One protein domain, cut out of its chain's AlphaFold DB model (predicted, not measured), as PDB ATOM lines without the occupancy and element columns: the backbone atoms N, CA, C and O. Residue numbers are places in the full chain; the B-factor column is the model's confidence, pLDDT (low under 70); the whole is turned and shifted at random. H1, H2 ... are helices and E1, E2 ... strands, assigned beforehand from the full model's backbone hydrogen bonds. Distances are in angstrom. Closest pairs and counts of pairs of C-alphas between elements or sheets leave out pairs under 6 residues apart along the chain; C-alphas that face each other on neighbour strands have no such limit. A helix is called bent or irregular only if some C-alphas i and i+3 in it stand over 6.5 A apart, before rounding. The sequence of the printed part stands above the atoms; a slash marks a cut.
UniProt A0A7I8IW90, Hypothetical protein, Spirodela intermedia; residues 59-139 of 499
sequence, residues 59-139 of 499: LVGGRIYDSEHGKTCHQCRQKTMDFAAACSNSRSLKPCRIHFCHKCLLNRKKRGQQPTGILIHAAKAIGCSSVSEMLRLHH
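What this domain is: This is residues 59 to 139 of the 499 residues of the protein "Hypothetical protein" of Spirodela intermedia (UniProt A0A7I8IW90). A small two-strand hairpin, E2 and E3, makes the middle of a loop-rich domain, with the looped stretch around E1 towards one end and the helices H2 and H3, set about perpendicular, towards the other. H1 runs off from the end of E3, and the long loop between E2 and E3, residues 87 to 98, reaches away from the middle. The printed part has 81 residues, with three named strands and then three named helices, in the order E1 E2 E3 H1 H2 H3; the sheet E2 - E3 is antiparallel. The class is mixed, helices and strands, with under half of the residues in named elements. The whole is compact, with a radius of gyration of the C-alphas of 13.0 A and spans of 37 by 35 by 26 A.

How they stand to each other: E1, residues 63 to 66, pairs with no named strand, but its residues 63 to 64 pair antiparallel with residues 59 to 60. On the long link that follows, residues 71 to 72 pair antiparallel with residues 79 to 80. E2, residues 84 to 86, and E3, residues 99 to 101, form a hairpin, antiparallel at 156 degrees between their directions. N 85 and O 100 are 3.1 A apart and N 100 and O 85 are 2.7 A apart, both within hydrogen-bond range. H1, residues 102 to 111, follows E3 by a tight link; its closest C-alpha to E2 is that of His 102, 5.8 A from that of Ala 84. H2, residues 119 to 125, is apart from H1, but only just, at 8.2 A. H3, residues 131 to 139, touches H2, the closest C-alphas being those of Ala 123 and Val 131 at 5.4 A. Their lines stand about perpendicular, at 82 degrees. H3 is apart from H1 and from E1. In H2 and H3 every O i to N i+4 pair is within hydrogen-bond range; in H1 3 of 6 are, beside 6 of 7 O i to N i+3 pairs.

Where its parts are: E1 begins at C-alpha 63, (-9.639, 41.084, -5.578), and is 9.6 A long. E2 measures 6.7 A and E3 6.5 A. H1 is 15.4 A long from C-alpha 102, (-15.846, 42.859, 3.025); it is neither bent nor irregular, but only just: C-alphas 106 and 109 are 6.5 A apart. H2 measures 9.8 A. H3 measures 12.8 A and ends at C-alpha 139, (-25.483, 60.268, 14.849).

The domain as a whole: The two C-alphas farthest apart are those of Gly 61 and Leu 93, at 37.7 A. The printed part has no cut. The links E1 to E2 and E2 to E3 are long, with 17 and 12 residues. The mean pLDDT of the printed part is 72.6, and 25 residues are under 70, among them residues 106 to 121.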
ATOM      1  N   LEU A  59      -4.055  39.343  -8.548       79.62
ATOM      2  CA  LEU A  59      -5.470  39.491  -8.877       79.62
ATOM      3  C   LEU A  59      -6.144  38.114  -8.880       79.62
ATOM      4  O   LEU A  59      -5.819  37.270  -9.711       79.62
ATOM      5  N   VAL A  60      -7.075  37.868  -7.955       75.06
ATOM      6  CA  VAL A  60      -7.819  36.595  -7.880       75.06
ATOM      7  C   VAL A  60      -9.293  36.874  -7.608       75.06
ATOM      8  O   VAL A  60      -9.638  37.448  -6.577       75.06
ATOM      9  N   GLY A  61     -10.175  36.479  -8.532       70.56
ATOM     10  CA  GLY A  61     -11.628  36.644  -8.381       70.56
ATOM     11  C   GLY A  61     -12.070  38.099  -8.171       70.56
ATOM     12  O   GLY A  61     -12.911  38.361  -7.311       70.56
ATOM     13  N   GLY A  62     -11.453  39.043  -8.894       73.31
ATOM     14  CA  GLY A  62     -11.740  40.479  -8.788       73.31
ATOM     15  C   GLY A  62     -11.185  41.172  -7.535       73.31
ATOM     16  O   GLY A  62     -11.627  42.270  -7.214       73.31
ATOM     17  N   ARG A  63     -10.251  40.542  -6.807       79.56
ATOM     18  CA  ARG A  63      -9.639  41.084  -5.578       79.56
ATOM     19  C   ARG A  63      -8.140  41.248  -5.715       79.56
ATOM     20  O   ARG A  63      -7.491  40.406  -6.336       79.56
ATOM     21  N   ILE A  64      -7.607  42.282  -5.069       83.75
ATOM     22  CA  ILE A  64      -6.179  42.603  -5.089       83.75
ATOM     23  C   ILE A  64      -5.546  42.149  -3.771       83.75
ATOM     24  O   ILE A  64      -5.752  42.756  -2.718       83.75
ATOM     25  N   TYR A  65      -4.765  41.075  -3.837       84.56
ATOM     26  CA  TYR A  65      -3.961  40.563  -2.731       84.56
ATOM     27  C   TYR A  65      -2.550  41.136  -2.837       84.56
ATOM     28  O   TYR A  65      -1.759  40.653  -3.643       84.56
ATOM     29  N   ASP A  66      -2.238  42.143  -2.026       81.81
ATOM     30  CA  ASP A  66      -0.885  42.688  -1.893       81.81
ATOM     31  C   ASP A  66      -0.245  42.175  -0.590       81.81
ATOM     32  O   ASP A  66      -0.864  42.195   0.477       81.81
ATOM     33  N   SER A  67       0.990  41.688  -0.692       81.12
ATOM     34  CA  SER A  67       1.794  41.176   0.421       81.12
ATOM     35  C   SER A  67       2.381  42.296   1.295       81.12
ATOM     36  O   SER A  67       2.650  42.073   2.477       81.12
ATOM     37  N   GLU A  68       2.531  43.499   0.747       76.81
ATOM     38  CA  GLU A  68       3.174  44.659   1.362       76.81
ATOM     39  C   GLU A  68       2.103  45.643   1.847       76.81
ATOM     40  O   GLU A  68       1.792  45.642   3.046       76.81
ATOM     41  N   HIS A  69       1.445  46.364   0.933       78.69
ATOM     42  CA  HIS A  69       0.477  47.431   1.242       78.69
ATOM     43  C   HIS A  69      -0.917  46.920   1.662       78.69
ATOM     44  O   HIS A  69      -1.734  47.675   2.196       78.69
ATOM     45  N   GLY A  70      -1.205  45.631   1.448       82.25
ATOM     46  CA  GLY A  70      -2.522  45.044   1.701       82.25
ATOM     47  C   GLY A  70      -2.923  45.042   3.182       82.25
ATOM     48  O   GLY A  70      -2.178  44.595   4.058       82.25
ATOM     49  N   LYS A  71      -4.157  45.473   3.470       86.31
ATOM     50  CA  LYS A  71      -4.723  45.513   4.827       86.31
ATOM     51  C   LYS A  71      -5.035  44.095   5.311       86.31
ATOM     52  O   LYS A  71      -5.835  43.384   4.700       86.31
ATOM     53  N   THR A  72      -4.424  43.676   6.419       87.44
ATOM     54  CA  THR A  72      -4.636  42.342   7.008       87.44
ATOM     55  C   THR A  72      -6.046  42.197   7.585       87.44
ATOM     56  O   THR A  72      -6.466  42.988   8.434       87.44
ATOM     57  N   CYS A  73      -6.758  41.143   7.184       86.31
ATOM     58  CA  CYS A  73      -8.066  40.791   7.728       86.31
ATOM     59  C   CYS A  73      -7.961  39.979   9.035       86.31
ATOM     60  O   CYS A  73      -7.376  38.901   9.071       86.31
ATOM     61  N   HIS A  74      -8.625  40.432  10.095       82.19
ATOM     62  CA  HIS A  74      -8.650  39.838  11.433       82.19
ATOM     63  C   HIS A  74      -9.241  38.417  11.456       82.19
ATOM     64  O   HIS A  74      -8.858  37.603  12.292       82.19
ATOM     65  N   GLN A  75     -10.149  38.097  10.523       80.06
ATOM     66  CA  GLN A  75     -10.844  36.805  10.488       80.06
ATOM     67  C   GLN A  75     -10.243  35.792   9.499       80.06
ATOM     68  O   GLN A  75     -10.138  34.621   9.856       80.06
ATOM     69  N   CYS A  76      -9.859  36.192   8.278       82.12
ATOM     70  CA  CYS A  76      -9.254  35.274   7.295       82.12
ATOM     71  C   CYS A  76      -7.725  35.392   7.172       82.12
ATOM     72  O   CYS A  76      -7.130  34.623   6.423       82.12
ATOM     73  N   ARG A  77      -7.087  36.343   7.872       84.38
ATOM     74  CA  ARG A  77      -5.633  36.628   7.877       84.38
ATOM     75  C   ARG A  77      -5.004  36.982   6.522       84.38
ATOM     76  O   ARG A  77      -3.820  37.293   6.471       84.38
ATOM     77  N   GLN A  78      -5.787  37.014   5.446       84.62
ATOM     78  CA  GLN A  78      -5.368  37.510   4.138       84.62
ATOM     79  C   GLN A  78      -5.118  39.023   4.197       84.62
ATOM     80  O   GLN A  78      -5.890  39.751   4.828       84.62
ATOM     81  N   LYS A  79      -4.068  39.489   3.515       86.88
ATOM     82  CA  LYS A  79      -3.882  40.897   3.157       86.88
ATOM     83  C   LYS A  79      -4.586  41.186   1.828       86.88
ATOM     84  O   LYS A  79      -4.426  40.421   0.879       86.88
ATOM     85  N   THR A  80      -5.345  42.276   1.762       85.06
ATOM     86  CA  THR A  80      -6.035  42.735   0.541       85.06
ATOM     87  C   THR A  80      -6.063  44.257   0.469       85.06
ATOM     88  O   THR A  80      -6.191  44.906   1.507       85.06
ATOM     89  N   MET A  81      -6.022  44.829  -0.737       81.50
ATOM     90  CA  MET A  81      -6.297  46.263  -0.949       81.50
ATOM     91  C   MET A  81      -7.805  46.581  -0.922       81.50
ATOM     92  O   MET A  81      -8.181  47.743  -0.794       81.50
ATOM     93  N   ASP A  82      -8.666  45.553  -1.011       75.31
ATOM     94  CA  ASP A  82     -10.126  45.636  -0.875       75.31
ATOM     95  C   ASP A  82     -10.573  46.517   0.315       75.31
ATOM     96  O   ASP A  82      -9.986  46.472   1.401       75.31
ATOM     97  N   PHE A  83     -11.702  47.224   0.161       76.88
ATOM     98  CA  PHE A  83     -12.343  47.966   1.255       76.88
ATOM     99  C   PHE A  83     -12.568  47.079   2.496       76.88
ATOM    100  O   PHE A  83     -13.150  45.986   2.433       76.88
ATOM    101  N   ALA A  84     -12.106  47.578   3.644       79.62
ATOM    102  CA  ALA A  84     -12.087  46.867   4.915       79.62
ATOM    103  C   ALA A  84     -12.352  47.832   6.081       79.62
ATOM    104  O   ALA A  84     -11.796  48.929   6.115       79.62
ATOM    105  N   ALA A  85     -13.176  47.423   7.047       80.81
ATOM    106  CA  ALA A  85     -13.458  48.215   8.248       80.81
ATOM    107  C   ALA A  85     -12.425  47.927   9.349       80.81
ATOM    108  O   ALA A  85     -11.996  46.783   9.491       80.81
ATOM    109  N   ALA A  86     -12.039  48.925  10.145       82.62
ATOM    110  CA  ALA A  86     -11.151  48.719  11.291       82.62
ATOM    111  C   ALA A  86     -11.795  47.811  12.363       82.62
ATOM    112  O   ALA A  86     -13.019  47.754  12.501       82.62
ATOM    113  N   CYS A  87     -10.977  47.087  13.131       81.06
ATOM    114  CA  CYS A  87     -11.447  46.306  14.272       81.06
ATOM    115  C   CYS A  87     -11.701  47.225  15.476       81.06
ATOM    116  O   CYS A  87     -10.780  47.848  15.993       81.06
ATOM    117  N   SER A  88     -12.946  47.273  15.954       72.81
ATOM    118  CA  SER A  88     -13.356  48.089  17.107       72.81
ATOM    119  C   SER A  88     -12.897  47.545  18.465       72.81
ATOM    120  O   SER A  88     -13.109  48.199  19.482       72.81
ATOM    121  N   ASN A  89     -12.301  46.350  18.521       71.00
ATOM    122  CA  ASN A  89     -11.835  45.774  19.779       71.00
ATOM    123  C   ASN A  89     -10.556  46.481  20.243       71.00
ATOM    124  O   ASN A  89      -9.580  46.570  19.495       71.00
ATOM    125  N   SER A  90     -10.510  46.880  21.510       73.44
ATOM    126  CA  SER A  90      -9.256  47.155  22.207       73.44
ATOM    127  C   SER A  90      -8.666  45.862  22.792       73.44
ATOM    128  O   SER A  90      -9.369  44.886  23.065       73.44
ATOM    129  N   ARG A  91      -7.347  45.846  22.988       54.84
ATOM    130  CA  ARG A  91      -6.644  44.922  23.890       54.84
ATOM    131  C   ARG A  91      -5.657  45.748  24.706       54.84
ATOM    132  O   ARG A  91      -4.984  46.598  24.130       54.84
ATOM    133  N   SER A  92      -5.616  45.527  26.024       55.19
ATOM    134  CA  SER A  92      -4.695  46.218  26.948       55.19
ATOM    135  C   SER A  92      -4.594  47.733  26.677       55.19
ATOM    136  O   SER A  92      -3.530  48.270  26.376       55.19
ATOM    137  N   LEU A  93      -5.756  48.399  26.734       57.03
ATOM    138  CA  LEU A  93      -5.977  49.839  26.515       57.03
ATOM    139  C   LEU A  93      -5.613  50.386  25.114       57.03
ATOM    140  O   LEU A  93      -5.788  51.576  24.871       57.03
ATOM    141  N   LYS A  94      -5.167  49.559  24.157       70.50
ATOM    142  CA  LYS A  94      -4.795  50.007  22.800       70.50
ATOM    143  C   LYS A  94      -5.760  49.453  21.732       70.50
ATOM    144  O   LYS A  94      -6.151  48.284  21.810       70.50
ATOM    145  N   PRO A  95      -6.185  50.263  20.738       75.00
ATOM    146  CA  PRO A  95      -7.110  49.826  19.690       75.00
ATOM    147  C   PRO A  95      -6.443  48.847  18.713       75.00
ATOM    148  O   PRO A  95      -5.259  48.973  18.383       75.00
ATOM    149  N   CYS A  96      -7.201  47.865  18.222       79.38
ATOM    150  CA  CYS A  96      -6.692  46.860  17.294       79.38
ATOM    151  C   CYS A  96      -6.426  47.453  15.897       79.38
ATOM    152  O   CYS A  96      -7.345  47.832  15.178       79.38
ATOM    153  N   ARG A  97      -5.157  47.452  15.464       76.19
ATOM    154  CA  ARG A  97      -4.716  47.954  14.141       76.19
ATOM    155  C   ARG A  97      -5.108  47.052  12.949       76.19
ATOM    156  O   ARG A  97      -4.712  47.309  11.814       76.19
ATOM    157  N   ILE A  98      -5.848  45.968  13.188       85.00
ATOM    158  CA  ILE A  98      -6.224  44.965  12.180       85.00
ATOM    159  C   ILE A  98      -7.629  45.289  11.645       85.00
ATOM    160  O   ILE A  98      -8.458  45.842  12.363       85.00
ATOM    161  N   HIS A  99      -7.910  44.964  10.384       85.56
ATOM    162  CA  HIS A  99      -9.171  45.305   9.715       85.56
ATOM    163  C   HIS A  99     -10.035  44.054   9.474       85.56
ATOM    164  O   HIS A  99      -9.585  42.937   9.688       85.56
ATOM    165  N   PHE A 100     -11.266  44.188   8.988       83.19
ATOM    166  CA  PHE A 100     -12.078  43.091   8.453       83.19
ATOM    167  C   PHE A 100     -12.416  43.381   6.990       83.19
ATOM    168  O   PHE A 100     -13.072  44.381   6.697       83.19
ATOM    169  N   CYS A 101     -12.003  42.506   6.069       83.69
ATOM    170  CA  CYS A 101     -12.358  42.637   4.655       83.69
ATOM    171  C   CYS A 101     -13.860  42.386   4.432       83.69
ATOM    172  O   CYS A 101     -14.503  41.656   5.196       83.69
ATOM    173  N   HIS A 102     -14.415  42.938   3.347       76.81
ATOM    174  CA  HIS A 102     -15.846  42.859   3.025       76.81
ATOM    175  C   HIS A 102     -16.450  41.440   3.159       76.81
ATOM    176  O   HIS A 102     -17.493  41.273   3.789       76.81
ATOM    177  N   LYS A 103     -15.773  40.390   2.664       77.06
ATOM    178  CA  LYS A 103     -16.288  39.003   2.726       77.06
ATOM    179  C   LYS A 103     -16.390  38.476   4.164       77.06
ATOM    180  O   LYS A 103     -17.313  37.732   4.486       77.06
ATOM    181  N   CYS A 104     -15.477  38.884   5.046       76.94
ATOM    182  CA  CYS A 104     -15.538  38.541   6.463       76.94
ATOM    183  C   CYS A 104     -16.589  39.362   7.220       76.94
ATOM    184  O   CYS A 104     -17.224  38.807   8.110       76.94
ATOM    185  N   LEU A 105     -16.822  40.628   6.845       71.19
ATOM    186  CA  LEU A 105     -17.910  41.444   7.399       71.19
ATOM    187  C   LEU A 105     -19.291  40.869   7.061       71.19
ATOM    188  O   LEU A 105     -20.117  40.739   7.959       71.19
ATOM    189  N   LEU A 106     -19.528  40.456   5.810       65.38
ATOM    190  CA  LEU A 106     -20.768  39.770   5.417       65.38
ATOM    191  C   LEU A 106     -20.969  38.463   6.203       65.38
ATOM    192  O   LEU A 106     -22.056  38.192   6.711       65.38
ATOM    193  N   ASN A 107     -19.898  37.684   6.384       64.19
ATOM    194  CA  ASN A 107     -19.940  36.427   7.131       64.19
ATOM    195  C   ASN A 107     -20.149  36.590   8.654       64.19
ATOM    196  O   ASN A 107     -20.396  35.582   9.320       64.19
ATOM    197  N   ARG A 108     -20.128  37.811   9.223       61.38
ATOM    198  CA  ARG A 108     -20.468  38.050  10.646       61.38
ATOM    199  C   ARG A 108     -21.912  37.670  10.994       61.38
ATOM    200  O   ARG A 108     -22.157  37.314  12.147       61.38
ATOM    201  N   LYS A 109     -22.820  37.604  10.002       51.56
ATOM    202  CA  LYS A 109     -24.167  37.021  10.168       51.56
ATOM    203  C   LYS A 109     -24.122  35.630  10.820       51.56
ATOM    204  O   LYS A 109     -24.891  35.370  11.735       51.56
ATOM    205  N   LYS A 110     -23.158  34.771  10.449       48.22
ATOM    206  CA  LYS A 110     -22.991  33.410  11.014       48.22
ATOM    207  C   LYS A 110     -22.497  33.377  12.474       48.22
ATOM    208  O   LYS A 110     -22.169  32.309  12.981       48.22
ATOM    209  N   ARG A 111     -22.375  34.535  13.134       45.22
ATOM    210  CA  ARG A 111     -22.001  34.699  14.551       45.22
ATOM    211  C   ARG A 111     -22.851  35.769  15.259       45.22
ATOM    212  O   ARG A 111     -22.375  36.381  16.209       45.22
ATOM    213  N   GLY A 112     -24.064  36.043  14.765       43.22
ATOM    214  CA  GLY A 112     -25.012  36.964  15.411       43.22
ATOM    215  C   GLY A 112     -24.574  38.435  15.461       43.22
ATOM    216  O   GLY A 112     -25.030  39.175  16.324       43.22
ATOM    217  N   GLN A 113     -23.665  38.877  14.582       53.06
ATOM    218  CA  GLN A 113     -23.146  40.252  14.591       53.06
ATOM    219  C   GLN A 113     -23.506  41.020  13.316       53.06
ATOM    220  O   GLN A 113     -23.396  40.490  12.207       53.06
ATOM    221  N   GLN A 114     -23.874  42.295  13.487       49.19
ATOM    222  CA  GLN A 114     -24.331  43.185  12.414       49.19
ATOM    223  C   GLN A 114     -23.332  43.264  11.232       49.19
ATOM    224  O   GLN A 114     -22.161  43.624  11.430       49.19
ATOM    225  N   PRO A 115     -23.760  42.943   9.994       54.16
ATOM    226  CA  PRO A 115     -22.893  42.899   8.824       54.16
ATOM    227  C   PRO A 115     -22.793  44.279   8.157       54.16
ATOM    228  O   PRO A 115     -23.414  44.543   7.129       54.16
ATOM    229  N   THR A 116     -21.921  45.142   8.681       62.88
ATOM    230  CA  THR A 116     -21.617  46.477   8.119       62.88
ATOM    231  C   THR A 116     -21.090  46.477   6.672       62.88
ATOM    232  O   THR A 116     -20.877  47.542   6.103       62.88
ATOM    233  N   GLY A 117     -20.914  45.307   6.042       61.03
ATOM    234  CA  GLY A 117     -20.535  45.168   4.633       61.03
ATOM    235  C   GLY A 117     -21.523  45.808   3.651       61.03
ATOM    236  O   GLY A 117     -21.087  46.458   2.707       61.03
ATOM    237  N   ILE A 118     -22.837  45.713   3.900       64.75
ATOM    238  CA  ILE A 118     -23.851  46.307   3.005       64.75
ATOM    239  C   ILE A 118     -23.757  47.843   2.951       64.75
ATOM    240  O   ILE A 118     -23.992  48.452   1.911       64.75
ATOM    241  N   LEU A 119     -23.308  48.462   4.047       69.44
ATOM    242  CA  LEU A 119     -23.122  49.908   4.161       69.44
ATOM    243  C   LEU A 119     -21.847  50.418   3.466       69.44
ATOM    244  O   LEU A 119     -21.671  51.628   3.375       69.44
ATOM    245  N   ILE A 120     -20.962  49.551   2.952       69.44
ATOM    246  CA  ILE A 120     -19.734  49.983   2.251       69.44
ATOM    247  C   ILE A 120     -20.077  50.777   0.984       69.44
ATOM    248  O   ILE A 120     -19.427  51.779   0.694       69.44
ATOM    249  N   HIS A 121     -21.114  50.366   0.249       69.56
ATOM    250  CA  HIS A 121     -21.543  51.065  -0.964       69.56
ATOM    251  C   HIS A 121     -22.174  52.428  -0.643       69.56
ATOM    252  O   HIS A 121     -21.855  53.405  -1.316       69.56
ATOM    253  N   ALA A 122     -22.974  52.517   0.427       74.00
ATOM    254  CA  ALA A 122     -23.518  53.784   0.919       74.00
ATOM    255  C   ALA A 122     -22.405  54.732   1.399       74.00
ATOM    256  O   ALA A 122     -22.335  55.870   0.950       74.00
ATOM    257  N   ALA A 123     -21.472  54.242   2.224       73.69
ATOM    258  CA  ALA A 123     -20.345  55.033   2.717       73.69
ATOM    259  C   ALA A 123     -19.486  55.581   1.569       73.69
ATOM    260  O   ALA A 123     -19.145  56.759   1.580       73.69
ATOM    261  N   LYS A 124     -19.202  54.761   0.544       73.69
ATOM    262  CA  LYS A 124     -18.456  55.205  -0.640       73.69
ATOM    263  C   LYS A 124     -19.237  56.230  -1.477       73.69
ATOM    264  O   LYS A 124     -18.624  57.159  -1.987       73.69
ATOM    265  N   ALA A 125     -20.559  56.091  -1.605       70.25
ATOM    266  CA  ALA A 125     -21.407  57.068  -2.298       70.25
ATOM    267  C   ALA A 125     -21.509  58.412  -1.547       70.25
ATOM    268  O   ALA A 125     -21.628  59.454  -2.178       70.25
ATOM    269  N   ILE A 126     -21.399  58.389  -0.215       77.75
ATOM    270  CA  ILE A 126     -21.359  59.570   0.671       77.75
ATOM    271  C   ILE A 126     -19.911  60.115   0.811       77.75
ATOM    272  O   ILE A 126     -19.646  61.026   1.587       77.75
ATOM    273  N   GLY A 127     -18.937  59.567   0.071       75.56
ATOM    274  CA  GLY A 127     -17.537  60.015   0.086       75.56
ATOM    275  C   GLY A 127     -16.731  59.632   1.338       75.56
ATOM    276  O   GLY A 127     -15.566  60.002   1.454       75.56
ATOM    277  N   CYS A 128     -17.307  58.865   2.266       75.81
ATOM    278  CA  CYS A 128     -16.641  58.449   3.499       75.81
ATOM    279  C   CYS A 128     -15.548  57.400   3.231       75.81
ATOM    280  O   CYS A 128     -15.776  56.390   2.557       75.81
ATOM    281  N   SER A 129     -14.384  57.569   3.860       67.81
ATOM    282  CA  SER A 129     -13.256  56.626   3.815       67.81
ATOM    283  C   SER A 129     -13.591  55.259   4.430       67.81
ATOM    284  O   SER A 129     -12.973  54.241   4.102       67.81
ATOM    285  N   SER A 130     -14.577  55.216   5.336       70.50
ATOM    286  CA  SER A 130     -15.027  53.994   6.001       70.50
ATOM    287  C   SER A 130     -16.489  54.056   6.451       70.50
ATOM    288  O   SER A 130     -17.043  55.117   6.729       70.50
ATOM    289  N   VAL A 131     -17.107  52.884   6.629       65.38
ATOM    290  CA  VAL A 131     -18.465  52.770   7.198       65.38
ATOM    291  C   VAL A 131     -18.544  53.347   8.618       65.38
ATOM    292  O   VAL A 131     -19.558  53.923   8.993       65.38
ATOM    293  N   SER A 132     -17.471  53.239   9.409       66.94
ATOM    294  CA  SER A 132     -17.414  53.808  10.762       66.94
ATOM    295  C   SER A 132     -17.379  55.338  10.780       66.94
ATOM    296  O   SER A 132     -17.766  55.932  11.777       66.94
ATOM    297  N   GLU A 133     -16.919  55.976   9.706       75.19
ATOM    298  CA  GLU A 133     -16.965  57.430   9.541       75.19
ATOM    299  C   GLU A 133     -18.375  57.893   9.174       75.19
ATOM    300  O   GLU A 133     -18.947  58.704   9.898       75.19
ATOM    301  N   MET A 134     -18.977  57.271   8.155       80.06
ATOM    302  CA  MET A 134     -20.373  57.500   7.764       80.06
ATOM    303  C   MET A 134     -21.333  57.367   8.961       80.06
ATOM    304  O   MET A 134     -22.184  58.224   9.176       80.06
ATOM    305  N   LEU A 135     -21.171  56.323   9.784       71.56
ATOM    306  CA  LEU A 135     -22.015  56.120  10.967       71.56
ATOM    307  C   LEU A 135     -21.859  57.244  12.006       71.56
ATOM    308  O   LEU A 135     -22.867  57.704  12.537       71.56
ATOM    309  N   ARG A 136     -20.637  57.739  12.264       72.88
ATOM    310  CA  ARG A 136     -20.424  58.879  13.180       72.88
ATOM    311  C   ARG A 136     -21.114  60.154  12.686       72.88
ATOM    312  O   ARG A 136     -21.692  60.865  13.500       72.88
ATOM    313  N   LEU A 137     -21.091  60.408  11.376       66.75
ATOM    314  CA  LEU A 137     -21.718  61.586  10.765       66.75
ATOM    315  C   LEU A 137     -23.255  61.555  10.818       66.75
ATOM    316  O   LEU A 137     -23.878  62.608  10.871       66.75
ATOM    317  N   HIS A 138     -23.886  60.376  10.848       60.88
ATOM    318  CA  HIS A 138     -25.346  60.288  10.983       60.88
ATOM    319  C   HIS A 138     -25.850  60.481  12.422       60.88
ATOM    320  O   HIS A 138     -26.958  60.984  12.600       60.88
ATOM    321  N   HIS A 139     -25.063  60.131  13.446       54.97
ATOM    322  CA  HIS A 139     -25.483  60.268  14.849       54.97
ATOM    323  C   HIS A 139     -25.601  61.726  15.326       54.97
ATOM    324  O   HIS A 139     -26.419  62.017  16.192       54.97
TER     325      HIS A 139